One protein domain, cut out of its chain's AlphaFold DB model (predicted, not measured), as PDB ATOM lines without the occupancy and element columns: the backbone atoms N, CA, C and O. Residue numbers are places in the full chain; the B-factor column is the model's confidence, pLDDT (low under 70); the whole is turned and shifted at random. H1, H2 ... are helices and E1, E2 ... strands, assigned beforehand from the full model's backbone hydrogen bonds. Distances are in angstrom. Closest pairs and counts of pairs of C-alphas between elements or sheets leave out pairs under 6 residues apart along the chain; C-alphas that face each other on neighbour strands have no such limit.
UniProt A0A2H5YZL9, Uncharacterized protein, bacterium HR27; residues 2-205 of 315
ATOM      1  N   VAL A   2     198.913 201.503 226.816       89.75
ATOM      2  CA  VAL A   2     200.068 200.826 226.232       89.75
ATOM      3  C   VAL A   2     199.583 199.534 225.573       89.75
ATOM      4  O   VAL A   2     198.777 198.792 226.131       89.75
ATOM      5  N   LYS A   3     200.039 199.270 224.344       94.38
ATOM      6  CA  LYS A   3     199.720 198.017 223.650       94.38
ATOM      7  C   LYS A   3     200.546 196.885 224.260       94.38
ATOM      8  O   LYS A   3     201.746 197.059 224.447       94.38
ATOM      9  N   GLN A   4     199.924 195.739 224.523       96.19
ATOM     10  CA  GLN A   4     200.587 194.589 225.142       96.19
ATOM     11  C   GLN A   4     200.134 193.252 224.543       96.19
ATOM     12  O   GLN A   4     199.000 193.123 224.084       96.19
ATOM     13  N   LEU A   5     201.041 192.277 224.546       96.00
ATOM     14  CA  LEU A   5     200.783 190.863 224.276       96.00
ATOM     15  C   LEU A   5     200.655 190.109 225.601       96.00
ATOM     16  O   LEU A   5     201.252 190.511 226.599       96.00
ATOM     17  N   GLN A   6     199.925 188.997 225.600       95.94
ATOM     18  CA  GLN A   6     199.847 188.088 226.741       95.94
ATOM     19  C   GLN A   6     200.437 186.730 226.357       95.94
ATOM     20  O   GLN A   6     199.976 186.103 225.405       95.94
ATOM     21  N   ILE A   7     201.440 186.276 227.111       92.94
ATOM     22  CA  ILE A   7     202.042 184.945 226.980       92.94
ATOM     23  C   ILE A   7     201.881 184.248 228.329       92.94
ATOM     24  O   ILE A   7     202.504 184.618 229.326       92.94
ATOM     25  N   GLY A   8     200.974 183.272 228.390       94.31
ATOM     26  CA  GLY A   8     200.554 182.673 229.654       94.31
ATOM     27  C   GLY A   8     199.996 183.730 230.618       94.31
ATOM     28  O   GLY A   8     198.985 184.375 230.334       94.31
ATOM     29  N   ARG A   9     200.660 183.906 231.767       94.62
ATOM     30  CA  ARG A   9     200.296 184.899 232.799       94.62
ATOM     31  C   ARG A   9     201.059 186.220 232.680       94.62
ATOM     32  O   ARG A   9     200.790 187.142 233.443       94.62
ATOM     33  N   LEU A  10     202.015 186.304 231.761       95.75
ATOM     34  CA  LEU A  10     202.915 187.438 231.620       95.75
ATOM     35  C   LEU A  10     202.430 188.373 230.511       95.75
ATOM     36  O   LEU A  10     201.944 187.921 229.469       95.75
ATOM     37  N   ARG A  11     202.556 189.682 230.740       96.44
ATOM     38  CA  ARG A  11     202.164 190.729 229.792       96.44
ATOM     39  C   ARG A  11     203.390 191.462 229.273       96.44
ATOM     40  O   ARG A  11     204.223 191.892 230.058       96.44
ATOM     41  N   TYR A  12     203.486 191.644 227.964       97.19
ATOM     42  CA  TYR A  12     204.651 192.244 227.319       97.19
ATOM     43  C   TYR A  12     204.220 193.469 226.518       97.19
ATOM     44  O   TYR A  12     203.477 193.301 225.544       97.19
ATOM     45  N   PRO A  13     204.644 194.696 226.879       96.88
ATOM     46  CA  PRO A  13     204.377 195.850 226.037       96.88
ATOM     47  C   PRO A  13     205.036 195.679 224.666       96.88
ATOM     48  O   PRO A  13     206.083 195.040 224.539       96.88
ATOM     49  N   TYR A  14     204.415 196.241 223.630       96.31
ATOM     50  CA  TYR A  14     204.964 196.189 222.280       96.31
ATOM     51  C   TYR A  14     204.730 197.474 221.485       96.31
ATOM     52  O   TYR A  14     203.748 198.201 221.666       96.31
ATOM     53  N   VAL A  15     205.613 197.703 220.515       95.75
ATOM     54  CA  VAL A  15     205.462 198.694 219.451       95.75
ATOM     55  C   VAL A  15     205.081 197.973 218.160       95.75
ATOM     56  O   VAL A  15     205.704 196.996 217.746       95.75
ATOM     57  N   SER A  16     204.011 198.434 217.511       96.06
ATOM     58  CA  SER A  16     203.511 197.816 216.279       96.06
ATOM     59  C   SER A  16     204.471 197.984 215.104       96.06
ATOM     60  O   SER A  16     205.039 199.063 214.953       96.06
ATOM     61  N   GLY A  17     204.501 197.003 214.194       95.62
ATOM     62  CA  GLY A  17     205.231 197.058 212.918       95.62
ATOM     63  C   GLY A  17     205.064 198.378 212.158       95.62
ATOM     64  O   GLY A  17     206.025 198.984 211.698       95.62
ATOM     65  N   GLN A  18     203.833 198.885 212.101       94.31
ATOM     66  CA  GLN A  18     203.505 200.151 211.439       94.31
ATOM     67  C   GLN A  18     204.196 201.375 212.059       94.31
ATOM     68  O   GLN A  18     204.519 202.317 211.340       94.31
ATOM     69  N   ALA A  19     204.419 201.371 213.376       95.00
ATOM     70  CA  ALA A  19     204.988 202.511 214.087       95.00
ATOM     71  C   ALA A  19     206.482 202.659 213.786       95.00
ATOM     72  O   ALA A  19     206.899 203.718 213.331       95.00
ATOM     73  N   TRP A  20     207.274 201.596 213.938       95.38
ATOM     74  CA  TRP A  20     208.709 201.697 213.658       95.38
ATOM     75  C   TRP A  20     209.033 201.747 212.163       95.38
ATOM     76  O   TRP A  20     209.979 202.423 211.787       95.38
ATOM     77  N   ARG A  21     208.187 201.192 211.282       97.38
ATOM     78  CA  ARG A  21     208.270 201.479 209.834       97.38
ATOM     79  C   ARG A  21     208.053 202.956 209.515       97.38
ATOM     80  O   ARG A  21     208.691 203.483 208.612       97.38
ATOM     81  N   ARG A  22     207.147 203.630 210.233       96.19
ATOM     82  CA  ARG A  22     206.957 205.077 210.092       96.19
ATOM     83  C   ARG A  22     208.204 205.835 210.555       96.19
ATOM     84  O   ARG A  22     208.649 206.703 209.820       96.19
ATOM     85  N   TRP A  23     208.765 205.497 211.715       96.69
ATOM     86  CA  TRP A  23     210.015 206.096 212.207       96.69
ATOM     87  C   TRP A  23     211.161 205.912 211.210       96.69
ATOM     88  O   TRP A  23     211.912 206.838 210.931       96.69
ATOM     89  N   TRP A  24     211.236 204.735 210.592       97.62
ATOM     90  CA  TRP A  24     212.224 204.433 209.565       97.62
ATOM     91  C   TRP A  24     212.078 205.348 208.341       97.62
ATOM     92  O   TRP A  24     213.067 205.917 207.884       97.62
ATOM     93  N   ARG A  25     210.845 205.563 207.857       97.19
ATOM     94  CA  ARG A  25     210.562 206.545 206.795       97.19
ATOM     95  C   ARG A  25     210.936 207.967 207.196       97.19
ATOM     96  O   ARG A  25     211.550 208.662 206.402       97.19
ATOM     97  N   GLU A  26     210.621 208.386 208.421       96.19
ATOM     98  CA  GLU A  26     210.974 209.725 208.917       96.19
ATOM     99  C   GLU A  26     212.497 209.962 208.866       96.19
ATOM    100  O   GLU A  26     212.939 211.027 208.429       96.19
ATOM    101  N   VAL A  27     213.308 208.957 209.218       97.31
ATOM    102  CA  VAL A  27     214.773 209.029 209.076       97.31
ATOM    103  C   VAL A  27     215.195 209.065 207.606       97.31
ATOM    104  O   VAL A  27     216.048 209.872 207.242       97.31
ATOM    105  N   LEU A  28     214.584 208.251 206.743       98.12
ATOM    106  CA  LEU A  28     214.870 208.250 205.302       98.12
ATOM    107  C   LEU A  28     214.580 209.609 204.648       98.12
ATOM    108  O   LEU A  28     215.400 210.109 203.880       98.12
ATOM    109  N   TYR A  29     213.473 210.259 205.008       97.50
ATOM    110  CA  TYR A  29     213.147 211.594 204.504       97.50
ATOM    111  C   TYR A  29     214.160 212.644 204.972       97.50
ATOM    112  O   TYR A  29     214.618 213.473 204.192       97.50
ATOM    113  N   THR A  30     214.517 212.616 206.257       96.25
ATOM    114  CA  THR A  30     215.310 213.684 206.888       96.25
ATOM    115  C   THR A  30     216.813 213.562 206.650       96.25
ATOM    116  O   THR A  30     217.480 214.584 206.514       96.25
ATOM    117  N   HIS A  31     217.351 212.343 206.597       96.06
ATOM    118  CA  HIS A  31     218.793 212.097 206.483       96.06
ATOM    119  C   HIS A  31     219.238 211.653 205.088       96.06
ATOM    120  O   HIS A  31     220.403 211.841 204.747       96.06
ATOM    121  N   PHE A  32     218.334 211.076 204.292       96.81
ATOM    122  CA  PHE A  32     218.652 210.526 202.969       96.81
ATOM    123  C   PHE A  32     217.887 211.221 201.838       96.81
ATOM    124  O   PHE A  32     218.040 210.857 200.677       96.81
ATOM    125  N   GLY A  33     217.076 212.234 202.160       97.19
ATOM    126  CA  GLY A  33     216.373 213.046 201.167       97.19
ATOM    127  C   GLY A  33     215.305 212.283 200.387       97.19
ATOM    128  O   GLY A  33     214.967 212.690 199.280       97.19
ATOM    129  N   TRP A  34     214.781 211.179 200.929       98.12
ATOM    130  CA  TRP A  34     213.673 210.477 200.286       98.12
ATOM    131  C   TRP A  34     212.457 211.394 200.198       98.12
ATOM    132  O   TRP A  34     212.054 212.005 201.187       98.12
ATOM    133  N   GLU A  35     211.847 211.449 199.021       97.56
ATOM    134  CA  GLU A  35     210.623 212.211 198.820       97.56
ATOM    135  C   GLU A  35     209.416 211.404 199.310       97.56
ATOM    136  O   GLU A  35     209.230 210.260 198.874       97.56
ATOM    137  N   PRO A  36     208.581 211.970 200.201       96.88
ATOM    138  CA  PRO A  36     207.356 211.311 200.601       96.88
ATOM    139  C   PRO A  36     206.394 211.198 199.418       96.88
ATOM    140  O   PRO A  36     206.103 212.199 198.756       96.88
ATOM    141  N   SER A  37     205.837 210.012 199.186       96.56
ATOM    142  CA  SER A  37     204.786 209.848 198.191       96.56
ATOM    143  C   SER A  37     203.571 210.698 198.589       96.56
ATOM    144  O   SER A  37     203.053 210.551 199.703       96.56
ATOM    145  N   PRO A  38     203.019 211.509 197.667       95.50
ATOM    146  CA  PRO A  38     201.780 212.236 197.893       95.50
ATOM    147  C   PRO A  38     200.653 211.300 198.329       95.50
ATOM    148  O   PRO A  38     200.501 210.201 197.792       95.50
ATOM    149  N   VAL A  39     199.846 211.746 199.292       93.69
ATOM    150  CA  VAL A  39     198.705 210.985 199.811       93.69
ATOM    151  C   VAL A  39     197.410 211.627 199.339       93.69
ATOM    152  O   VAL A  39     197.135 212.789 199.637       93.69
ATOM    153  N   THR A  40     196.574 210.842 198.666       90.31
ATOM    154  CA  THR A  40     195.196 211.226 198.346       90.31
ATOM    155  C   THR A  40     194.273 210.727 199.448       90.31
ATOM    156  O   THR A  40     194.267 209.539 199.775       90.31
ATOM    157  N   ARG A  41     193.479 211.633 200.030       88.31
ATOM    158  CA  ARG A  41     192.479 211.306 201.051       88.31
ATOM    159  C   ARG A  41     191.073 211.432 200.475       88.31
ATOM    160  O   ARG A  41     190.671 212.504 200.036       88.31
ATOM    161  N   GLU A  42     190.318 210.348 200.551       85.56
ATOM    162  CA  GLU A  42     188.890 210.302 200.247       85.56
ATOM    163  C   GLU A  42     188.070 210.165 201.544       85.56
ATOM    164  O   GLU A  42     188.608 210.029 202.645       85.56
ATOM    165  N   ALA A  43     186.739 210.192 201.433       84.12
ATOM    166  CA  ALA A  43     185.842 210.175 202.592       84.12
ATOM    167  C   ALA A  43     186.002 208.930 203.493       84.12
ATOM    168  O   ALA A  43     185.757 209.012 204.694       84.12
ATOM    169  N   LYS A  44     186.399 207.779 202.926       84.31
ATOM    170  CA  LYS A  44     186.522 206.491 203.639       84.31
ATOM    171  C   LYS A  44     187.859 205.772 203.415       84.31
ATOM    172  O   LYS A  44     188.017 204.639 203.859       84.31
ATOM    173  N   SER A  45     188.812 206.392 202.726       82.69
ATOM    174  CA  SER A  45     190.092 205.767 202.381       82.69
ATOM    175  C   SER A  45     191.188 206.816 202.199       82.69
ATOM    176  O   SER A  45     190.917 207.998 201.990       82.69
ATOM    177  N   ALA A  46     192.440 206.382 202.298       87.50
ATOM    178  CA  ALA A  46     193.599 207.163 201.900       87.50
ATOM    179  C   ALA A  46     194.611 206.229 201.237       87.50
ATOM    180  O   ALA A  46     194.761 205.086 201.673       87.50
ATOM    181  N   TYR A  47     195.274 206.707 200.193       89.69
ATOM    182  CA  TYR A  47     196.278 205.949 199.453       89.69
ATOM    183  C   TYR A  47     197.405 206.867 198.980       89.69
ATOM    184  O   TYR A  47     197.196 208.068 198.792       89.69
ATOM    185  N   THR A  48     198.603 206.304 198.834       92.62
ATOM    186  CA  THR A  48     199.765 206.993 198.259       92.62
ATOM    187  C   THR A  48     199.615 207.119 196.738       92.62
ATOM    188  O   THR A  48     198.639 206.629 196.163       92.62
ATOM    189  N   ALA A  49     200.559 207.772 196.062       92.44
ATOM    190  CA  ALA A  49     200.538 207.921 194.610       92.44
ATOM    191  C   ALA A  49     200.586 206.556 193.896       92.44
ATOM    192  O   ALA A  49     200.075 206.420 192.775       92.44
ATOM    193  N   GLY A  50     201.152 205.539 194.556       93.88
ATOM    194  CA  GLY A  50     201.360 204.221 193.976       93.88
ATOM    195  C   GLY A  50     202.333 204.311 192.808       93.88
ATOM    196  O   GLY A  50     202.045 203.795 191.729       93.88
ATOM    197  N   ASP A  51     203.420 205.056 193.004       95.50
ATOM    198  CA  ASP A  51     204.486 205.258 192.025       95.50
ATOM    199  C   ASP A  51     205.837 204.886 192.660       95.50
ATOM    200  O   ASP A  51     206.569 205.752 193.146       95.50
ATOM    201  N   PRO A  52     206.180 203.586 192.667       97.19
ATOM    202  CA  PRO A  52     207.412 203.090 193.267       97.19
ATOM    203  C   PRO A  52     208.656 203.406 192.421       97.19
ATOM    204  O   PRO A  52     209.775 203.110 192.842       97.19
ATOM    205  N   ILE A  53     208.485 203.979 191.225       97.31
ATOM    206  CA  ILE A  53     209.591 204.407 190.367       97.31
ATOM    207  C   ILE A  53     210.107 205.741 190.902       97.31
ATOM    208  O   ILE A  53     211.281 205.834 191.260       97.31
ATOM    209  N   THR A  54     209.204 206.713 191.060       96.38
ATOM    210  CA  THR A  54     209.510 208.049 191.593       96.38
ATOM    211  C   THR A  54     209.752 208.018 193.104       96.38
ATOM    212  O   THR A  54     210.747 208.559 193.584       96.38
ATOM    213  N   TYR A  55     208.882 207.349 193.867       97.75
ATOM    214  CA  TYR A  55     208.928 207.352 195.329       97.75
ATOM    215  C   TYR A  55     209.485 206.032 195.863       97.75
ATOM    216  O   TYR A  55     208.808 205.003 195.892       97.75
ATOM    217  N   ALA A  56     210.723 206.064 196.361       98.12
ATOM    218  CA  ALA A  56     211.380 204.888 196.938       98.12
ATOM    219  C   ALA A  56     210.608 204.278 198.126       98.12
ATOM    220  O   ALA A  56     210.709 203.076 198.386       98.12
ATOM    221  N   GLU A  57     209.794 205.066 198.836       97.62
ATOM    222  CA  GLU A  57     208.967 204.524 199.913       97.62
ATOM    223  C   GLU A  57     207.841 203.614 199.417       97.62
ATOM    224  O   GLU A  57     207.554 202.609 200.067       97.62
ATOM    225  N   ASP A  58     207.239 203.935 198.267       97.69
ATOM    226  CA  ASP A  58     206.184 203.125 197.664       97.69
ATOM    227  C   ASP A  58     206.782 201.775 197.242       97.69
ATOM    228  O   ASP A  58     206.129 200.743 197.374       97.69
ATOM    229  N   ASP A  59     208.059 201.763 196.837       98.44
ATOM    230  CA  ASP A  59     208.824 200.545 196.580       98.44
ATOM    231  C   ASP A  59     209.080 199.729 197.858       98.44
ATOM    232  O   ASP A  59     208.551 198.624 197.983       98.44
ATOM    233  N   LEU A  60     209.860 200.242 198.820       98.19
ATOM    234  CA  LEU A  60     210.281 199.438 199.977       98.19
ATOM    235  C   LEU A  60     209.164 199.171 200.977       98.19
ATOM    236  O   LEU A  60     209.092 198.073 201.541       98.19
ATOM    237  N   PHE A  61     208.307 200.158 201.237       98.06
ATOM    238  CA  PHE A  61     207.260 200.060 202.251       98.06
ATOM    239  C   PHE A  61     205.916 199.599 201.683       98.06
ATOM    240  O   PHE A  61     205.026 199.267 202.474       98.06
ATOM    241  N   GLY A  62     205.800 199.488 200.360       97.00
ATOM    242  CA  GLY A  62     204.603 199.023 199.673       97.00
ATOM    243  C   GLY A  62     203.417 199.976 199.801       97.00
ATOM    244  O   GLY A  62     203.390 200.892 200.624       97.00
ATOM    245  N   TYR A  63     202.390 199.713 199.001       95.88
ATOM    246  CA  TYR A  63     201.168 200.507 198.970       95.88
ATOM    247  C   TYR A  63     199.977 199.685 198.485       95.88
ATOM    248  O   TYR A  63     200.104 198.590 197.933       95.88
ATOM    249  N   MET A  64     198.795 200.264 198.664       94.31
ATOM    250  CA  MET A  64     197.570 199.840 198.005       94.31
ATOM    251  C   MET A  64     196.864 201.099 197.510       94.31
ATOM    252  O   MET A  64     196.368 201.887 198.315       94.31
ATOM    253  N   ALA A  65     196.864 201.304 196.195       89.62
ATOM    254  CA  ALA A  65     196.372 202.518 195.560       89.62
ATOM    255  C   ALA A  65     195.218 202.196 194.614       89.62
ATOM    256  O   ALA A  65     195.359 201.398 193.688       89.62
ATOM    257  N   ALA A  66     194.070 202.832 194.848       85.19
ATOM    258  CA  ALA A  66     192.921 202.754 193.960       85.19
ATOM    259  C   ALA A  66     192.952 203.956 193.009       85.19
ATOM    260  O   ALA A  66     192.692 205.082 193.422       85.19
ATOM    261  N   ARG A  67     193.267 203.732 191.730       74.69
ATOM    262  CA  ARG A  67     193.262 204.779 190.701       74.69
ATOM    263  C   ARG A  67     191.928 204.776 189.961       74.69
ATOM    264  O   ARG A  67     191.526 203.764 189.386       74.69
ATOM    265  N   LYS A  68     191.247 205.923 189.935       67.00
ATOM    266  CA  LYS A  68     190.057 206.124 189.092       67.00
ATOM    267  C   LYS A  68     190.482 206.256 187.629       67.00
ATOM    268  O   LYS A  68     191.348 207.063 187.305       67.00
ATOM    269  N   ARG A  69     189.855 205.482 186.746       61.25
ATOM    270  CA  ARG A  69     189.939 205.609 185.286       61.25
ATOM    271  C   ARG A  69     188.605 206.135 184.747       61.25
ATOM    272  O   ARG A  69     187.585 206.100 185.429       61.25
ATOM    273  N   ALA A  70     188.596 206.595 183.494       53.22
ATOM    274  CA  ALA A  70     187.388 207.101 182.829       53.22
ATOM    275  C   ALA A  70     186.236 206.067 182.768       53.22
ATOM    276  O   ALA A  70     185.070 206.446 182.712       53.22
ATOM    277  N   LYS A  71     186.554 204.764 182.819       46.53
ATOM    278  CA  LYS A  71     185.600 203.656 182.997       46.53
ATOM    279  C   LYS A  71     186.098 202.704 184.092       46.53
ATOM    280  O   LYS A  71     186.748 201.711 183.792       46.53
ATOM    281  N   GLY A  72     185.796 203.015 185.353       62.84
ATOM    282  CA  GLY A  72     186.060 202.140 186.506       62.84
ATOM    283  C   GLY A  72     187.221 202.590 187.397       62.84
ATOM    284  O   GLY A  72     187.752 203.689 187.254       62.84
ATOM    285  N   SER A  73     187.599 201.747 188.354       70.44
ATOM    286  CA  SER A  73     188.751 201.964 189.234       70.44
ATOM    287  C   SER A  73     189.638 200.732 189.225       70.44
ATOM    288  O   SER A  73     189.153 199.646 189.537       70.44
ATOM    289  N   ASP A  74     190.923 200.914 188.943       83.06
ATOM    290  CA  ASP A  74     191.903 199.844 189.087       83.06
ATOM    291  C   ASP A  74     192.620 199.987 190.420       83.06
ATOM    292  O   ASP A  74     192.978 201.087 190.843       83.06
ATOM    293  N   THR A  75     192.815 198.864 191.101       89.94
ATOM    294  CA  THR A  75     193.627 198.806 192.315       89.94
ATOM    295  C   THR A  75     194.985 198.222 191.979       89.94
ATOM    296  O   THR A  75     195.075 197.155 191.375       89.94
ATOM    297  N   TYR A  76     196.027 198.923 192.402       93.06
ATOM    298  CA  TYR A  76     197.415 198.492 192.328       93.06
ATOM    299  C   TYR A  76     197.906 198.241 193.745       93.06
ATOM    300  O   TYR A  76     197.589 198.998 194.670       93.06
ATOM    301  N   ARG A  77     198.632 197.146 193.936       95.25
ATOM    302  CA  ARG A  77     199.070 196.704 195.253       95.25
ATOM    303  C   ARG A  77     200.494 196.205 195.173       95.25
ATOM    304  O   ARG A  77     200.747 195.138 194.622       95.25
ATOM    305  N   ARG A  78     201.370 196.919 195.868       96.00
ATOM    306  CA  ARG A  78     202.739 196.499 196.093       96.00
ATOM    307  C   ARG A  78     202.892 195.894 197.475       96.00
ATOM    308  O   ARG A  78     202.703 196.567 198.491       96.00
ATOM    309  N   ILE A  79     203.250 194.614 197.516       96.06
ATOM    310  CA  ILE A  79     203.633 193.964 198.769       96.06
ATOM    311  C   ILE A  79     205.007 194.502 199.159       96.06
ATOM    312  O   ILE A  79     205.942 194.452 198.375       96.06
ATOM    313  N   SER A  80     205.121 195.004 200.383       97.69
ATOM    314  CA  SER A  80     206.356 195.597 200.887       97.69
ATOM    315  C   SER A  80     207.520 194.587 200.916       97.69
ATOM    316  O   SER A  80     207.413 193.574 201.623       97.69
ATOM    317  N   PRO A  81     208.642 194.873 200.225       97.38
ATOM    318  CA  PRO A  81     209.874 194.092 200.334       97.38
ATOM    319  C   PRO A  81     210.525 194.189 201.716       97.38
ATOM    320  O   PRO A  81     211.104 193.212 202.189       97.38
ATOM    321  N   LEU A  82     210.421 195.345 202.383       97.75
ATOM    322  CA  LEU A  82     210.867 195.521 203.763       97.75
ATOM    323  C   LEU A  82     209.786 195.000 204.708       97.75
ATOM    324  O   LEU A  82     208.698 195.558 204.787       97.75
ATOM    325  N   ARG A  83     210.061 193.955 205.476       96.12
ATOM    326  CA  ARG A  83     209.143 193.396 206.477       96.12
ATOM    327  C   ARG A  83     209.674 193.683 207.867       96.12
ATOM    328  O   ARG A  83     210.876 193.738 208.081       96.12
ATOM    329  N   ALA A  84     208.760 193.869 208.806       96.06
ATOM    330  CA  ALA A  84     209.063 194.299 210.159       96.06
ATOM    331  C   ALA A  84     208.099 193.614 211.130       96.06
ATOM    332  O   ALA A  84     206.881 193.690 210.942       96.06
ATOM    333  N   SER A  85     208.633 192.953 212.158       96.81
ATOM    334  CA  SER A  85     207.826 192.365 213.228       96.81
ATOM    335  C   SER A  85     207.254 193.435 214.166       96.81
ATOM    336  O   SER A  85     207.466 194.640 214.003       96.81
ATOM    337  N   LEU A  86     206.522 192.998 215.191       97.00
ATOM    338  CA  LEU A  86     206.356 193.809 216.396       97.00
ATOM    339  C   LEU A  86     207.726 193.983 217.070       97.00
ATOM    340  O   LEU A  86     208.547 193.066 217.004       97.00
ATOM    341  N   LEU A  87     207.948 195.122 217.723       96.69
ATOM    342  CA  LEU A  87     209.020 195.248 218.708       96.69
ATOM    343  C   LEU A  87     208.407 194.921 220.069       96.69
ATOM    344  O   LEU A  87     207.555 195.668 220.546       96.69
ATOM    345  N   VAL A  88     208.763 193.783 220.648       97.31
ATOM    346  CA  VAL A  88     208.174 193.253 221.883       97.31
ATOM    347  C   VAL A  88     209.169 193.417 223.018       97.31
ATOM    348  O   VAL A  88     210.361 193.192 222.836       97.31
ATOM    349  N   SER A  89     208.683 193.805 224.192       97.00
ATOM    350  CA  SER A  89     209.493 193.865 225.407       97.00
ATOM    351  C   SER A  89     210.197 192.539 225.677       97.00
ATOM    352  O   SER A  89     209.571 191.483 225.619       97.00
ATOM    353  N   VAL A  90     211.485 192.596 226.007       96.94
ATOM    354  CA  VAL A  90     212.228 191.439 226.524       96.94
ATOM    355  C   VAL A  90     211.705 191.061 227.915       96.94
ATOM    356  O   VAL A  90     211.577 189.880 228.235       96.94
ATOM    357  N   PHE A  91     211.323 192.063 228.710       96.50
ATOM    358  CA  PHE A  91     210.834 191.882 230.073       96.50
ATOM    359  C   PHE A  91     209.298 191.861 230.157       96.50
ATOM    360  O   PHE A  91     208.628 192.688 229.523       96.50
ATOM    361  N   PRO A  92     208.703 190.957 230.949       95.44
ATOM    362  CA  PRO A  92     207.273 190.969 231.232       95.44
ATOM    363  C   PRO A  92     206.899 191.984 232.321       95.44
ATOM    364  O   PRO A  92     207.707 192.329 233.173       95.44
ATOM    365  N   ASN A  93     205.627 192.381 232.354       94.81
ATOM    366  CA  ASN A  93     204.964 193.105 233.445       94.81
ATOM    367  C   ASN A  93     205.632 194.432 233.858       94.81
ATOM    368  O   ASN A  93     205.505 194.863 234.997       94.81
ATOM    369  N   VAL A  94     206.293 195.105 232.916       95.00
ATOM    370  CA  VAL A  94     207.014 196.374 233.137       95.00
ATOM    371  C   VAL A  94     206.144 197.633 233.005       95.00
ATOM    372  O   VAL A  94     206.656 198.749 233.046       95.00
ATOM    373  N   ILE A  95     204.836 197.479 232.779       94.94
ATOM    374  CA  ILE A  95     203.914 198.615 232.658       94.94
ATOM    375  C   ILE A  95     203.536 199.092 234.059       94.94
ATOM    376  O   ILE A  95     203.019 198.313 234.859       94.94
ATOM    377  N   ALA A  96     203.747 200.376 234.320       93.44
ATOM    378  CA  ALA A  96     203.359 201.057 235.544       93.44
ATOM    379  C   ALA A  96     202.302 202.133 235.260       93.44
ATOM    380  O   ALA A  96     202.260 202.713 234.171       93.44
ATOM    381  N   ASN A  97     201.468 202.413 236.261       93.31
ATOM    382  CA  ASN A  97     200.566 203.560 236.245       93.31
ATOM    383  C   ASN A  97     201.302 204.785 236.790       93.31
ATOM    384  O   ASN A  97     201.817 204.766 237.906       93.31
ATOM    385  N   ASP A  98     201.334 205.834 235.986       90.56
ATOM    386  CA  ASP A  98     201.851 207.155 236.304       90.56
ATOM    387  C   ASP A  98     200.688 208.110 236.590       90.56
ATOM    388  O   ASP A  98     199.703 208.156 235.842       90.56
ATOM    389  N   PHE A  99     200.813 208.880 237.668       90.81
ATOM    390  CA  PHE A  99     199.788 209.801 238.147       90.81
ATOM    391  C   PHE A  99     200.271 211.233 237.950       90.81
ATOM    392  O   PHE A  99     201.202 211.700 238.605       90.81
ATOM    393  N   GLY A 100     199.605 211.945 237.049       89.00
ATOM    394  CA  GLY A 100     199.836 213.355 236.797       89.00
ATOM    395  C   GLY A 100     198.702 214.216 237.334       89.00
ATOM    396  O   GLY A 100     197.612 213.746 237.656       89.00
ATOM    397  N   HIS A 101     198.948 215.518 237.398       89.94
ATOM    398  CA  HIS A 101     197.900 216.489 237.668       89.94
ATOM    399  C   HIS A 101     198.118 217.748 236.832       89.94
ATOM    400  O   HIS A 101     199.244 218.113 236.489       89.94
ATOM    401  N   PHE A 102     197.026 218.416 236.485       89.69
ATOM    402  CA  PHE A 102     197.058 219.745 235.905       89.69
ATOM    403  C   PHE A 102     196.847 220.765 237.022       89.69
ATOM    404  O   PHE A 102     195.758 220.855 237.583       89.69
ATOM    405  N   SER A 103     197.899 221.516 237.342       88.62
ATOM    406  CA  SER A 103     197.885 222.626 238.313       88.62
ATOM    407  C   SER A 103     198.274 223.971 237.693       88.62
ATOM    408  O   SER A 103     198.188 225.014 238.340       88.62
ATOM    409  N   ARG A 104     198.713 223.977 236.429       89.81
ATOM    410  CA  ARG A 104     199.271 225.168 235.784       89.81
ATOM    411  C   ARG A 104     198.194 226.233 235.558       89.81
ATOM    412  O   ARG A 104     197.287 226.023 234.758       89.81
ATOM    413  N   ASN A 105     198.387 227.402 236.175       90.94
ATOM    414  CA  ASN A 105     197.536 228.595 236.056       90.94
ATOM    415  C   ASN A 105     196.074 228.373 236.474       90.94
ATOM    416  O   ASN A 105     195.173 229.025 235.947       90.94
ATOM    417  N   LEU A 106     195.836 227.452 237.407       89.62
ATOM    418  CA  LEU A 106     194.522 227.311 238.017       89.62
ATOM    419  C   LEU A 106     194.200 228.537 238.898       89.62
ATOM    420  O   LEU A 106     195.101 229.044 239.574       89.62
ATOM    421  N   PRO A 107     192.948 229.038 238.903       91.44
ATOM    422  CA  PRO A 107     192.552 230.124 239.794       91.44
ATOM    423  C   PRO A 107     192.779 229.775 241.276       91.44
ATOM    424  O   PRO A 107     192.624 228.610 241.660       91.44
ATOM    425  N   PRO A 108     193.094 230.756 242.141       88.62
ATOM    426  CA  PRO A 108     193.206 230.520 243.578       88.62
ATOM    427  C   PRO A 108     191.933 229.878 244.148       88.62
ATOM    428  O   PRO A 108     190.828 230.338 243.867       88.62
ATOM    429  N   GLY A 109     192.092 228.822 244.949       90.19
ATOM    430  CA  GLY A 109     190.974 228.091 245.559       90.19
ATOM    431  C   GLY A 109     190.300 227.051 244.658       90.19
ATOM    432  O   GLY A 109     189.242 226.552 245.027       90.19
ATOM    433  N   THR A 110     190.879 226.724 243.496       89.44
ATOM    434  CA  THR A 110     190.385 225.636 242.635       89.44
ATOM    435  C   THR A 110     191.195 224.354 242.808       89.44
ATOM    436  O   THR A 110     192.410 224.395 243.017       89.44
ATOM    437  N   ASP A 111     190.509 223.215 242.711       90.75
ATOM    438  CA  ASP A 111     191.121 221.896 242.837       90.75
ATOM    439  C   ASP A 111     191.974 221.542 241.611       90.75
ATOM    440  O   ASP A 111     191.641 221.869 240.468       90.75
ATOM    441  N   ILE A 112     193.073 220.821 241.851       92.06
ATOM    442  CA  ILE A 112     193.894 220.244 240.783       92.06
ATOM    443  C   ILE A 112     193.110 219.171 240.021       92.06
ATOM    444  O   ILE A 112     192.312 218.439 240.602       92.06
ATOM    445  N   ILE A 113     193.385 219.027 238.723       92.50
ATOM    446  CA  ILE A 113     192.742 217.998 237.894       92.50
ATOM    447  C   ILE A 113     193.705 216.811 237.755       92.50
ATOM    448  O   ILE A 113     194.687 216.935 237.014       92.50
ATOM    449  N   PRO A 114     193.480 215.677 238.445       91.69
ATOM    450  CA  PRO A 114     194.327 214.498 238.312       91.69
ATOM    451  C   PRO A 114     194.085 213.789 236.976       91.69
ATOM    452  O   PRO A 114     192.991 213.831 236.409       91.69
ATOM    453  N   PHE A 115     195.109 213.109 236.475       90.69
ATOM    454  CA  PHE A 115     194.997 212.201 235.342       90.69
ATOM    455  C   PHE A 115     195.990 211.049 235.480       90.69
ATOM    456  O   PHE A 115     197.060 211.194 236.064       90.69
ATOM    457  N   GLU A 116     195.656 209.916 234.877       91.38
ATOM    458  CA  GLU A 116     196.490 208.717 234.900       91.38
ATOM    459  C   GLU A 116     197.019 208.394 233.506       91.38
ATOM    460  O   GLU A 116     196.370 208.639 232.479       91.38
ATOM    461  N   SER A 117     198.218 207.825 233.449       91.12
ATOM    462  CA  SER A 117     198.769 207.299 232.214       91.12
ATOM    463  C   SER A 117     199.622 206.062 232.450       91.12
ATOM    464  O   SER A 117     200.287 205.940 233.461       91.12
ATOM    465  N   GLU A 118     199.616 205.131 231.504       93.12
ATOM    466  CA  GLU A 118     200.515 203.979 231.556       93.12
ATOM    467  C   GLU A 118     201.879 204.346 230.959       93.12
ATOM    468  O   GLU A 118     201.949 204.912 229.856       93.12
ATOM    469  N   VAL A 119     202.949 203.972 231.659       91.81
ATOM    470  CA  VAL A 119     204.351 204.138 231.253       91.81
ATOM    471  C   VAL A 119     205.104 202.820 231.406       91.81
ATOM    472  O   VAL A 119     204.688 201.935 232.148       91.81
ATOM    473  N   TYR A 120     206.202 202.658 230.675       93.00
ATOM    474  CA  TYR A 120     207.102 201.517 230.825       93.00
ATOM    475  C   TYR A 120     208.515 201.906 230.388       93.00
ATOM    476  O   TYR A 120     208.686 202.823 229.584       93.00
ATOM    477  N   SER A 121     209.506 201.175 230.891       91.44
ATOM    478  CA  SER A 121     210.892 201.208 230.424       91.44
ATOM    479  C   SER A 121     211.346 199.771 230.198       91.44
ATOM    480  O   SER A 121     211.087 198.910 231.036       91.44
ATOM    481  N   THR A 122     211.920 199.479 229.031       94.62
ATOM    482  CA  THR A 122     212.343 198.122 228.657       94.62
ATOM    483  C   THR A 122     213.222 198.140 227.412       94.62
ATOM    484  O   THR A 122     213.157 199.080 226.618       94.62
ATOM    485  N   TYR A 123     213.959 197.054 227.191       95.75
ATOM    486  CA  TYR A 123     214.504 196.738 225.878       95.75
ATOM    487  C   TYR A 123     213.429 196.070 225.023       95.75
ATOM    488  O   TYR A 123     212.790 195.097 225.432       95.75
ATOM    489  N   LEU A 124     213.227 196.593 223.816       96.06
ATOM    490  CA  LEU A 124     212.341 195.997 222.826       96.06
ATOM    491  C   LEU A 124     213.170 195.179 221.833       96.06
ATOM    492  O   LEU A 124     214.157 195.675 221.296       96.06
ATOM    493  N   GLN A 125     212.736 193.957 221.541       96.75
ATOM    494  CA  GLN A 125     213.317 193.115 220.502       96.75
ATOM    495  C   GLN A 125     212.352 192.929 219.334       96.75
ATOM    496  O   GLN A 125     211.137 192.833 219.508       96.75
ATOM    497  N   GLY A 126     212.897 192.833 218.131       96.50
ATOM    498  CA  GLY A 126     212.143 192.525 216.927       96.50
ATOM    499  C   GLY A 126     213.074 192.138 215.793       96.50
ATOM    500  O   GLY A 126     214.283 192.028 215.969       96.50
ATOM    501  N   SER A 127     212.497 191.913 214.622       96.50
ATOM    502  CA  SER A 127     213.220 191.508 213.423       96.50
ATOM    503  C   SER A 127     212.713 192.267 212.209       96.50
ATOM    504  O   SER A 127     211.549 192.682 212.142       96.50
ATOM    505  N   PHE A 128     213.595 192.412 211.230       97.00
ATOM    506  CA  PHE A 128     213.253 192.879 209.900       97.00
ATOM    507  C   PHE A 128     213.825 191.928 208.850       97.00
ATOM    508  O   PHE A 128     214.742 191.158 209.121       97.00
ATOM    509  N   SER A 129     213.270 191.981 207.645       96.81
ATOM    510  CA  SER A 129     213.879 191.399 206.448       96.81
ATOM    511  C   SER A 129     213.677 192.349 205.277       96.81
ATOM    512  O   SER A 129     212.674 193.058 205.224       96.81
ATOM    513  N   ILE A 130     214.635 192.388 204.353       97.56
ATOM    514  CA  ILE A 130     214.508 193.115 203.090       97.56
ATOM    515  C   ILE A 130     214.676 192.093 201.974       97.56
ATOM    516  O   ILE A 130     215.728 191.478 201.832       97.56
ATOM    517  N   VAL A 131     213.614 191.898 201.202       96.56
ATOM    518  CA  VAL A 131     213.568 190.915 200.120       96.56
ATOM    519  C   VAL A 131     214.209 191.514 198.864       96.56
ATOM    520  O   VAL A 131     213.554 192.220 198.100       96.56
ATOM    521  N   LEU A 132     215.511 191.279 198.673       95.88
ATOM    522  CA  LEU A 132     216.330 191.963 197.656       95.88
ATOM    523  C   LEU A 132     215.850 191.739 196.209       95.88
ATOM    524  O   LEU A 132     215.923 192.650 195.385       95.88
ATOM    525  N   ASN A 133     215.326 190.552 195.890       92.94
ATOM    526  CA  ASN A 133     214.796 190.250 194.553       92.94
ATOM    527  C   ASN A 133     213.507 191.016 194.223       92.94
ATOM    528  O   ASN A 133     213.204 191.201 193.047       92.94
ATOM    529  N   GLU A 134     212.799 191.518 195.233       95.31
ATOM    530  CA  GLU A 134     211.576 192.300 195.055       95.31
ATOM    531  C   GLU A 134     211.840 193.812 195.041       95.31
ATOM    532  O   GLU A 134     211.078 194.547 194.417       95.31
ATOM    533  N   VAL A 135     212.913 194.305 195.676       97.88
ATOM    534  CA  VAL A 135     213.237 195.745 195.687       97.88
ATOM    535  C   VAL A 135     213.466 196.247 194.263       97.88
ATOM    536  O   VAL A 135     214.339 195.751 193.545       97.88
ATOM    537  N   GLY A 136     212.674 197.240 193.861       97.56
ATOM    538  CA  GLY A 136     212.696 197.815 192.524       97.56
ATOM    539  C   GLY A 136     212.268 196.869 191.401       97.56
ATOM    540  O   GLY A 136     212.598 197.159 190.258       97.56
ATOM    541  N   ARG A 137     211.590 195.750 191.693       97.00
ATOM    542  CA  ARG A 137     210.990 194.830 190.709       97.00
ATOM    543  C   ARG A 137     209.467 194.961 190.758       97.00
ATOM    544  O   ARG A 137     208.887 194.906 191.843       97.00
ATOM    545  N   PHE A 138     208.831 195.145 189.601       97.38
ATOM    546  CA  PHE A 138     207.419 195.512 189.495       97.38
ATOM    547  C   PHE A 138     206.690 194.674 188.441       97.38
ATOM    548  O   PHE A 138     206.995 194.762 187.251       97.38
ATOM    549  N   ALA A 139     205.691 193.902 188.866       96.88
ATOM    550  CA  ALA A 139     204.745 193.253 187.969       96.88
ATOM    551  C   ALA A 139     203.686 194.250 187.474       96.88
ATOM    552  O   ALA A 139     203.159 195.061 188.242       96.88
ATOM    553  N   VAL A 140     203.345 194.169 186.188       95.12
ATOM    554  CA  VAL A 140     202.407 195.089 185.534       95.12
ATOM    555  C   VAL A 140     201.008 194.485 185.459       95.12
ATOM    556  O   VAL A 140     200.836 193.321 185.090       95.12
ATOM    557  N   GLY A 141     199.995 195.294 185.767       91.50
ATOM    558  CA  GLY A 141     198.587 194.953 185.554       91.50
ATOM    559  C   GLY A 141     197.681 195.257 186.746       91.50
ATOM    560  O   GLY A 141     198.117 195.714 187.802       91.50
ATOM    561  N   ALA A 142     196.384 194.996 186.581       87.88
ATOM    562  CA  ALA A 142     195.414 195.153 187.661       87.88
ATOM    563  C   ALA A 142     195.741 194.203 188.829       87.88
ATOM    564  O   ALA A 142     196.057 193.031 188.618       87.88
ATOM    565  N   MET A 143     195.658 194.710 190.063       90.50
ATOM    566  CA  MET A 143     196.053 194.016 191.299       90.50
ATOM    567  C   MET A 143     197.533 193.586 191.366       90.50
ATOM    568  O   MET A 143     197.906 192.854 192.288       90.50
ATOM    569  N   ALA A 144     198.364 194.038 190.423       93.38
ATOM    570  CA  ALA A 144     199.816 193.899 190.449       93.38
ATOM    571  C   ALA A 144     200.471 195.169 191.027       93.38
ATOM    572  O   ALA A 144     199.776 196.025 191.589       93.38
ATOM    573  N   ASP A 145     201.796 195.284 190.912       95.56
ATOM    574  CA  ASP A 145     202.543 196.406 191.478       95.56
ATOM    575  C   ASP A 145     202.177 197.714 190.780       95.56
ATOM    576  O   ASP A 145     201.699 198.638 191.434       95.56
ATOM    577  N   ILE A 146     202.355 197.797 189.458       94.81
ATOM    578  CA  ILE A 146     202.240 199.057 188.711       94.81
ATOM    579  C   ILE A 146     201.280 198.969 187.522       94.81
ATOM    580  O   ILE A 146     200.974 197.902 186.984       94.81
ATOM    581  N   ALA A 147     200.816 200.142 187.102       92.44
ATOM    582  CA  ALA A 147     200.002 200.319 185.913       92.44
ATOM    583  C   ALA A 147     200.852 200.310 184.626       92.44
ATOM    584  O   ALA A 147     202.046 200.607 184.652       92.44
ATOM    585  N   GLU A 148     200.229 199.998 183.486       91.50
ATOM    586  CA  GLU A 148     200.913 199.936 182.181       91.50
ATOM    587  C   GLU A 148     201.545 201.265 181.747       91.50
ATOM    588  O   GLU A 148     202.550 201.268 181.044       91.50
ATOM    589  N   ASP A 149     200.968 202.400 182.140       91.00
ATOM    590  CA  ASP A 149     201.510 203.731 181.861       91.00
ATOM    591  C   ASP A 149     202.822 203.979 182.613       91.00
ATOM    592  O   ASP A 149     203.769 204.490 182.019       91.00
ATOM    593  N   LEU A 150     202.917 203.539 183.873       92.31
ATOM    594  CA  LEU A 150     204.159 203.602 184.650       92.31
ATOM    595  C   LEU A 150     205.240 202.677 184.077       92.31
ATOM    596  O   LEU A 150     206.417 203.027 184.094       92.31
ATOM    597  N   ALA A 151     204.850 201.530 183.515       92.69
ATOM    598  CA  ALA A 151     205.780 200.593 182.886       92.69
ATOM    599  C   ALA A 151     206.480 201.163 181.633       92.69
ATOM    600  O   ALA A 151     207.511 200.646 181.219       92.69
ATOM    601  N   ARG A 152     205.959 202.249 181.040       91.69
ATOM    602  CA  ARG A 152     206.590 202.950 179.902       91.69
ATOM    603  C   ARG A 152     207.704 203.912 180.323       91.69
ATOM    604  O   ARG A 152     208.247 204.618 179.474       91.69
ATOM    605  N   ASN A 153     208.021 203.991 181.615       93.00
ATOM    606  CA  ASN A 153     209.097 204.836 182.110       93.00
ATOM    607  C   ASN A 153     210.456 204.358 181.565       93.00
ATOM    608  O   ASN A 153     210.828 203.201 181.738       93.00
ATOM    609  N   ALA A 154     211.213 205.266 180.945       91.94
ATOM    610  CA  ALA A 154     212.503 204.967 180.316       91.94
ATOM    611  C   ALA A 154     213.603 204.517 181.298       91.94
ATOM    612  O   ALA A 154     214.638 204.021 180.863       91.94
ATOM    613  N   GLN A 155     213.405 204.701 182.607       93.06
ATOM    614  CA  GLN A 155     214.316 204.203 183.642       93.06
ATOM    615  C   GLN A 155     214.195 202.691 183.865       93.06
ATOM    616  O   GLN A 155     215.069 202.106 184.499       93.06
ATOM    617  N   LEU A 156     213.104 202.073 183.413       96.00
ATOM    618  CA  LEU A 156     212.826 200.668 183.661       96.00
ATOM    619  C   LEU A 156     213.451 199.761 182.601       96.00
ATOM    620  O   LEU A 156     213.406 200.035 181.405       96.00
ATOM    621  N   GLU A 157     213.960 198.626 183.062       95.19
ATOM    622  CA  GLU A 157     214.438 197.526 182.229       95.19
ATOM    623  C   GLU A 157     213.423 196.378 182.268       95.19
ATOM    624  O   GLU A 157     212.877 196.080 183.335       95.19
ATOM    625  N   GLU A 158     213.183 195.702 181.140       94.62
ATOM    626  CA  GLU A 158     212.415 194.449 181.152       94.62
ATOM    627  C   GLU A 158     213.163 193.372 181.950       94.62
ATOM    628  O   GLU A 158     214.387 193.230 181.875       94.62
ATOM    629  N   ALA A 159     212.404 192.607 182.727       92.94
ATOM    630  CA  ALA A 159     212.872 191.444 183.462       92.94
ATOM    631  C   ALA A 159     212.050 190.212 183.060       92.94
ATOM    632  O   ALA A 159     211.059 190.320 182.340       92.94
ATOM    633  N   ALA A 160     212.450 189.035 183.544       91.12
ATOM    634  CA  ALA A 160     211.656 187.829 183.360       91.12
ATOM    635  C   ALA A 160     210.255 188.000 183.969       91.12
ATOM    636  O   ALA A 160     210.118 188.503 185.097       91.12
ATOM    637  N   ASP A 161     209.252 187.546 183.217       92.44
ATOM    638  CA  ASP A 161     207.852 187.539 183.628       92.44
ATOM    639  C   ASP A 161     207.677 186.890 185.008       92.44
ATOM    640  O   ASP A 161     208.466 186.046 185.449       92.44
ATOM    641  N   ASP A 162     206.640 187.310 185.731       90.81
ATOM    642  CA  ASP A 162     206.317 186.684 187.007       90.81
ATOM    643  C   ASP A 162     205.768 185.258 186.815       90.81
ATOM    644  O   ASP A 162     205.475 184.798 185.712       90.81
ATOM    645  N   TRP A 163     205.595 184.541 187.922       85.62
ATOM    646  CA  TRP A 163     205.067 183.173 187.920       85.62
ATOM    647  C   TRP A 163     203.627 183.055 187.376       85.62
ATOM    648  O   TRP A 163     203.173 181.945 187.109       85.62
ATOM    649  N   ASN A 164     202.911 184.174 187.202       88.94
ATOM    650  CA  ASN A 164     201.592 184.250 186.568       88.94
ATOM    651  C   ASN A 164     201.662 184.671 185.088       88.94
ATOM    652  O   ASN A 164     200.616 184.916 184.485       88.94
ATOM    653  N   GLY A 165     202.859 184.798 184.506       91.38
ATOM    654  CA  GLY A 165     203.056 185.265 183.132       91.38
ATOM    655  C   GLY A 165     202.788 186.760 182.942       91.38
ATOM    656  O   GLY A 165     202.476 187.192 181.833       91.38
ATOM    657  N   ARG A 166     202.838 187.569 184.010       93.62
ATOM    658  CA  ARG A 166     202.750 189.029 183.891       93.62
ATOM    659  C   ARG A 166     204.100 189.595 183.501       93.62
ATOM    660  O   ARG A 166     205.117 189.188 184.057       93.62
ATOM    661  N   LYS A 167     204.072 190.628 182.658       96.62
ATOM    662  CA  LYS A 167     205.253 191.437 182.365       96.62
ATOM    663  C   LYS A 167     205.819 192.044 183.637       96.62
ATOM    664  O   LYS A 167     205.072 192.591 184.455       96.62
ATOM    665  N   VAL A 168     207.137 191.988 183.760       97.19
ATOM    666  CA  VAL A 168     207.864 192.546 184.895       97.19
ATOM    667  C   VAL A 168     208.915 193.519 184.405       97.19
ATOM    668  O   VAL A 168     209.653 193.251 183.460       97.19
ATOM    669  N   TYR A 169     209.004 194.635 185.111       97.25
ATOM    670  CA  TYR A 169     210.046 195.625 184.921       97.25
ATOM    671  C   TYR A 169     210.863 195.775 186.196       97.25
ATOM    672  O   TYR A 169     210.378 195.498 187.296       97.25
ATOM    673  N   ARG A 170     212.104 196.230 186.061       96.75
ATOM    674  CA  ARG A 170     212.975 196.519 187.198       96.75
ATOM    675  C   ARG A 170     213.675 197.862 187.058       96.75
ATOM    676  O   ARG A 170     213.960 198.313 185.953       96.75
ATOM    677  N   LEU A 171     213.980 198.476 188.195       97.62
ATOM    678  CA  LEU A 171     214.865 199.632 188.274       97.62
ATOM    679  C   LEU A 171     216.320 199.231 188.000       97.62
ATOM    680  O   LEU A 171     216.696 198.079 188.264       97.62
ATOM    681  N   PRO A 172     217.170 200.183 187.573       96.12
ATOM    682  CA  PRO A 172     218.594 199.941 187.405       96.12
ATOM    683  C   PRO A 172     219.222 199.452 188.711       96.12
ATOM    684  O   PRO A 172     218.849 199.890 189.805       96.12
ATOM    685  N   ALA A 173     220.221 198.574 188.609       95.25
ATOM    686  CA  ALA A 173     220.853 197.946 189.774       95.25
ATOM    687  C   ALA A 173     221.334 198.967 190.822       95.25
ATOM    688  O   ALA A 173     221.159 198.749 192.018       95.25
ATOM    689  N   GLN A 174     221.874 200.107 190.381       96.38
ATOM    690  CA  GLN A 174     222.357 201.162 191.278       96.38
ATOM    691  C   GLN A 174     221.248 201.762 192.149       96.38
ATOM    692  O   GLN A 174     221.467 201.996 193.335       96.38
ATOM    693  N   GLU A 175     220.044 201.942 191.605       97.56
ATOM    694  CA  GLU A 175     218.905 202.467 192.362       97.56
ATOM    695  C   GLU A 175     218.420 201.448 193.401       97.56
ATOM    696  O   GLU A 175     218.179 201.787 194.560       97.56
ATOM    697  N   ARG A 176     218.364 200.165 193.017       97.88
ATOM    698  CA  ARG A 176     218.003 199.053 193.913       97.88
ATOM    699  C   ARG A 176     219.004 198.901 195.064       97.88
ATOM    700  O   ARG A 176     218.608 198.705 196.214       97.88
ATOM    701  N   ILE A 177     220.299 199.028 194.766       98.12
ATOM    702  CA  ILE A 177     221.383 199.020 195.757       98.12
ATOM    703  C   ILE A 177     221.248 200.221 196.694       98.12
ATOM    704  O   ILE A 177     221.234 200.031 197.911       98.12
ATOM    705  N   ARG A 178     221.104 201.438 196.151       98.31
ATOM    706  CA  ARG A 178     220.966 202.676 196.934       98.31
ATOM    707  C   ARG A 178     219.843 202.557 197.961       98.31
ATOM    708  O   ARG A 178     220.081 202.717 199.154       98.31
ATOM    709  N   ARG A 179     218.654 202.172 197.500       98.44
ATOM    710  CA  ARG A 179     217.444 202.007 198.313       98.44
ATOM    711  C   ARG A 179     217.648 201.115 199.540       98.44
ATOM    712  O   ARG A 179     217.236 201.471 200.643       98.44
ATOM    713  N   VAL A 180     218.309 199.970 199.373       98.56
ATOM    714  CA  VAL A 180     218.575 199.037 200.481       98.56
ATOM    715  C   VAL A 180     219.675 199.559 201.407       98.56
ATOM    716  O   VAL A 180     219.538 199.459 202.626       98.56
ATOM    717  N   ARG A 181     220.744 200.145 200.855       98.44
ATOM    718  CA  ARG A 181     221.841 200.729 201.648       98.44
ATOM    719  C   ARG A 181     221.346 201.833 202.569       98.44
ATOM    720  O   ARG A 181     221.661 201.828 203.755       98.44
ATOM    721  N   GLU A 182     220.544 202.742 202.031       98.50
ATOM    722  CA  GLU A 182     219.964 203.852 202.784       98.50
ATOM    723  C   GLU A 182     218.969 203.348 203.830       98.50
ATOM    724  O   GLU A 182     218.987 203.828 204.960       98.50
ATOM    725  N   ALA A 183     218.175 202.314 203.523       98.50
ATOM    726  CA  ALA A 183     217.321 201.668 204.518       98.50
ATOM    727  C   ALA A 183     218.133 201.099 205.695       98.50
ATOM    728  O   ALA A 183     217.807 201.375 206.849       98.50
ATOM    729  N   LEU A 184     219.217 200.359 205.443       98.38
ATOM    730  CA  LEU A 184     220.074 199.826 206.511       98.38
ATOM    731  C   LEU A 184     220.744 200.942 207.330       98.38
ATOM    732  O   LEU A 184     220.722 200.905 208.560       98.38
ATOM    733  N   ALA A 185     221.269 201.972 206.663       97.19
ATOM    734  CA  ALA A 185     221.902 203.112 207.323       97.19
ATOM    735  C   ALA A 185     220.905 203.960 208.140       97.19
ATOM    736  O   ALA A 185     221.252 204.477 209.205       97.19
ATOM    737  N   ALA A 186     219.655 204.075 207.681       97.44
ATOM    738  CA  ALA A 186     218.578 204.735 208.413       97.44
ATOM    739  C   ALA A 186     218.182 203.969 209.683       97.44
ATOM    740  O   ALA A 186     217.904 204.593 210.706       97.44
ATOM    741  N   LEU A 187     218.212 202.630 209.663       97.44
ATOM    742  CA  LEU A 187     217.923 201.822 210.853       97.44
ATOM    743  C   LEU A 187     218.922 202.082 211.982       97.44
ATOM    744  O   LEU A 187     218.535 202.139 213.146       97.44
ATOM    745  N   ALA A 188     220.197 202.285 211.644       94.31
ATOM    746  CA  ALA A 188     221.244 202.572 212.623       94.31
ATOM    747  C   ALA A 188     221.048 203.914 213.347       94.31
ATOM    748  O   ALA A 188     221.676 204.168 214.370       94.31
ATOM    749  N   GLN A 189     220.194 204.781 212.803       92.62
ATOM    750  CA  GLN A 189     219.887 206.109 213.323       92.62
ATOM    751  C   GLN A 189     218.390 206.258 213.599       92.62
ATOM    752  O   GLN A 189     217.858 207.366 213.505       92.62
ATOM    753  N   LEU A 190     217.697 205.150 213.889       94.69
ATOM    754  CA  LEU A 190     216.254 205.157 214.074       94.69
ATOM    755  C   LEU A 190     215.863 206.149 215.173       94.69
ATOM    756  O   LEU A 190     216.310 206.056 216.312       94.69
ATOM    757  N   ARG A 191     215.003 207.103 214.819       89.50
ATOM    758  CA  ARG A 191     214.462 208.112 215.731       89.50
ATOM    759  C   ARG A 191     212.956 208.102 215.617       89.50
ATOM    760  O   ARG A 191     212.407 207.966 214.529       89.50
ATOM    761  N   GLY A 192     212.288 208.238 216.747       86.06
ATOM    762  CA  GLY A 192     210.846 208.128 216.810       86.06
ATOM    763  C   GLY A 192     210.396 207.992 218.246       86.06
ATOM    764  O   GLY A 192     211.031 208.512 219.152       86.06
ATOM    765  N   GLY A 193     209.297 207.285 218.455       82.75
ATOM    766  CA  GLY A 193     208.645 207.184 219.752       82.75
ATOM    767  C   GLY A 193     207.383 208.036 219.824       82.75
ATOM    768  O   GLY A 193     207.046 208.809 218.926       82.75
ATOM    769  N   ALA A 194     206.627 207.847 220.897       79.56
ATOM    770  CA  ALA A 194     205.399 208.585 221.156       79.56
ATOM    771  C   ALA A 194     205.579 209.448 222.402       79.56
ATOM    772  O   ALA A 194     206.250 209.045 223.347       79.56
ATOM    773  N   ARG A 195     204.926 210.617 222.435       80.69
ATOM    774  CA  ARG A 195     204.951 211.529 223.596       80.69
ATOM    775  C   ARG A 195     206.375 211.972 223.987       80.69
ATOM    776  O   ARG A 195     206.636 212.198 225.165       80.69
ATOM    777  N   LEU A 196     207.262 212.158 223.004       83.44
ATOM    778  CA  LEU A 196     208.674 212.516 223.214       83.44
ATOM    779  C   LEU A 196     208.889 213.762 224.075       83.44
ATOM    780  O   LEU A 196     209.804 213.773 224.885       83.44
ATOM    781  N   ALA A 197     208.002 214.758 223.980       81.50
ATOM    782  CA  ALA A 197     208.056 215.954 224.822       81.50
ATOM    783  C   ALA A 197     207.974 215.662 226.335       81.50
ATOM    784  O   ALA A 197     208.364 216.504 227.133       81.50
ATOM    785  N   ARG A 198     207.443 214.496 226.730       80.12
ATOM    786  CA  ARG A 198     207.364 214.050 228.130       80.12
ATOM    787  C   ARG A 198     208.320 212.906 228.454       80.12
ATOM    788  O   ARG A 198     208.773 212.824 229.583       80.12
ATOM    789  N   ASN A 199     208.605 212.037 227.482       82.69
ATOM    790  CA  ASN A 199     209.213 210.733 227.759       82.69
ATOM    791  C   ASN A 199     210.580 210.508 227.098       82.69
ATOM    792  O   ASN A 199     211.140 209.447 227.337       82.69
ATOM    793  N   LEU A 200     211.062 211.433 226.249       85.44
ATOM    794  CA  LEU A 200     212.338 211.377 225.504       85.44
ATOM    795  C   LEU A 200     212.897 209.950 225.313       85.44
ATOM    796  O   LEU A 200     213.950 209.598 225.832       85.44
ATOM    797  N   SER A 201     212.140 209.105 224.611       85.00
ATOM    798  CA  SER A 201     212.496 207.701 224.410       85.00
ATOM    799  C   SER A 201     213.482 207.556 223.255       85.00
ATOM    800  O   SER A 201     213.184 208.033 222.158       85.00
ATOM    801  N   ASP A 202     214.587 206.843 223.476       88.81
ATOM    802  CA  ASP A 202     215.470 206.388 222.402       88.81
ATOM    803  C   ASP A 202     214.974 205.043 221.847       88.81
ATOM    804  O   ASP A 202     214.572 204.153 222.597       88.81
ATOM    805  N   VAL A 203     214.952 204.923 220.522       92.00
ATOM    806  CA  VAL A 203     214.505 203.728 219.788       92.00
ATOM    807  C   VAL A 203     215.570 203.216 218.818       92.00
ATOM    808  O   VAL A 203     215.291 202.300 218.041       92.00
ATOM    809  N   ALA A 204     216.773 203.794 218.842       94.06
ATOM    810  CA  ALA A 204     217.896 203.297 218.070       94.06
ATOM    811  C   ALA A 204     218.283 201.876 218.533       94.06
ATOM    812  O   ALA A 204     218.211 201.565 219.727       94.06
ATOM    813  N   PRO A 205     218.694 200.982 217.615       96.12
ATOM    814  CA  PRO A 205     219.126 199.644 217.995       96.12
ATOM    815  C   PRO A 205     220.364 199.687 218.895       96.12
ATOM    816  O   PRO A 205     221.400 200.221 218.506       96.12
TER     817      PRO A 205
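AT A GLANCE: This is residues 2 to 205 of the 315 residues of an uncharacterized protein of bacterium HR27 (UniProt A0A2H5YZL9). The model is a long, loose arch: a narrow strand ribbon, E7 running on into E8 with E11 beside E7, makes its spine, with H1 and H2 next to E7 and H3 crossing H1. The long hairpin E9 and E10 makes an arm at one end, where residues 105 to 110 stick out, and the small sheet E12, E14, E13 lies at the other end; hairpin E1 and E2 joins E8, and hairpins E5 and E6, E3 and E4 lie beyond H2. The 204 printed residues hold four named helices and fourteen named strands, in the order E1 E2 H1 E3 E4 H2 E5 to E14 H3 H4, of mixed class. The sheets, of order E1 E2 E8 and E12 E14 E13 and four of two strands, are antiparallel. The radius of gyration of the C-alphas is 21.9 A, and the spans are 72 by 38 by 36 A.

HOW THE PARTS SIT: Inner strand E2, residues 10 to 15, has as antiparallel neighbours E1, residues 4 to 7, in a hairpin, and E8, residues 87 to 89; within hydrogen-bond range are N 5 and O 12, 2.8 A, and N 15 and O 87, 2.8 A. E7, residues 82 to 84, runs on into E8 at 19 degrees and is antiparallel to E11, residues 128 to 130, with N 83 and O 129 2.8 A apart. H1, residues 17 to 32, comes closest to E7 at the C-alphas of Gly 17 and Ala 84, 5.5 A. H3, residues 173 to 187, touches H1 with residues 182 to 187 alone, the C-alphas of Val 27 and Ala 186 being closest at 5.8 A; the tilt of 69 degrees, opposite ways, is steep, only just short of about perpendicular. H2, residues 56 to 61, is close to but not clearly touching H1, its closest C-alphas being Arg 25 and Glu 57, 7.3 A. Hairpin E5, residues 63 to 69, and E6, residues 72 to 78, has N 65 and O 76 2.9 A apart. In hairpin E3, residues 39 to 41, and E4, residues 46 to 48, N 40 and O 47 are 2.8 A apart; the closest C-alphas of E4 and E5, Tyr 47 and Ala 65, are 5.2 A apart. Hairpin E9, residues 95 to 102, and E10, residues 113 to 120, has N 98 and O 117 2.7 A apart. E14, residues 168 to 170, is antiparallel to E12, residues 137 to 139, with N 138 and O 169 at 2.8 A, and forms a hairpin with E13, residues 157 to 159, with N 157 and O 170 at 2.9 A. H4, residues 196 to 199, touches no helix. Every O i to N i+4 pair is within range in H1, H2 and H3; H4 is too short for one.

IN THESE COORDINATES: E1 begins at C-alpha 4 (200.587, 194.589, 225.142), and H4 ends at C-alpha 199 (209.213, 210.733, 227.759). From first to last C-alpha, H1 is 21.5 A, H3 21.6 A, E9 22.5 A, E10 23.0 A, E6 20.0 A and E5 18.4 A.

THE WHOLE: The C-alphas farthest apart, of Gly 109 and Ala 160, are 76.9 A apart. The printed part has no cut, and E12 to E13 is a long link, residues 140 to 156. Mean pLDDT of the printed part is 92.6; residues 68 to 72 are under 70.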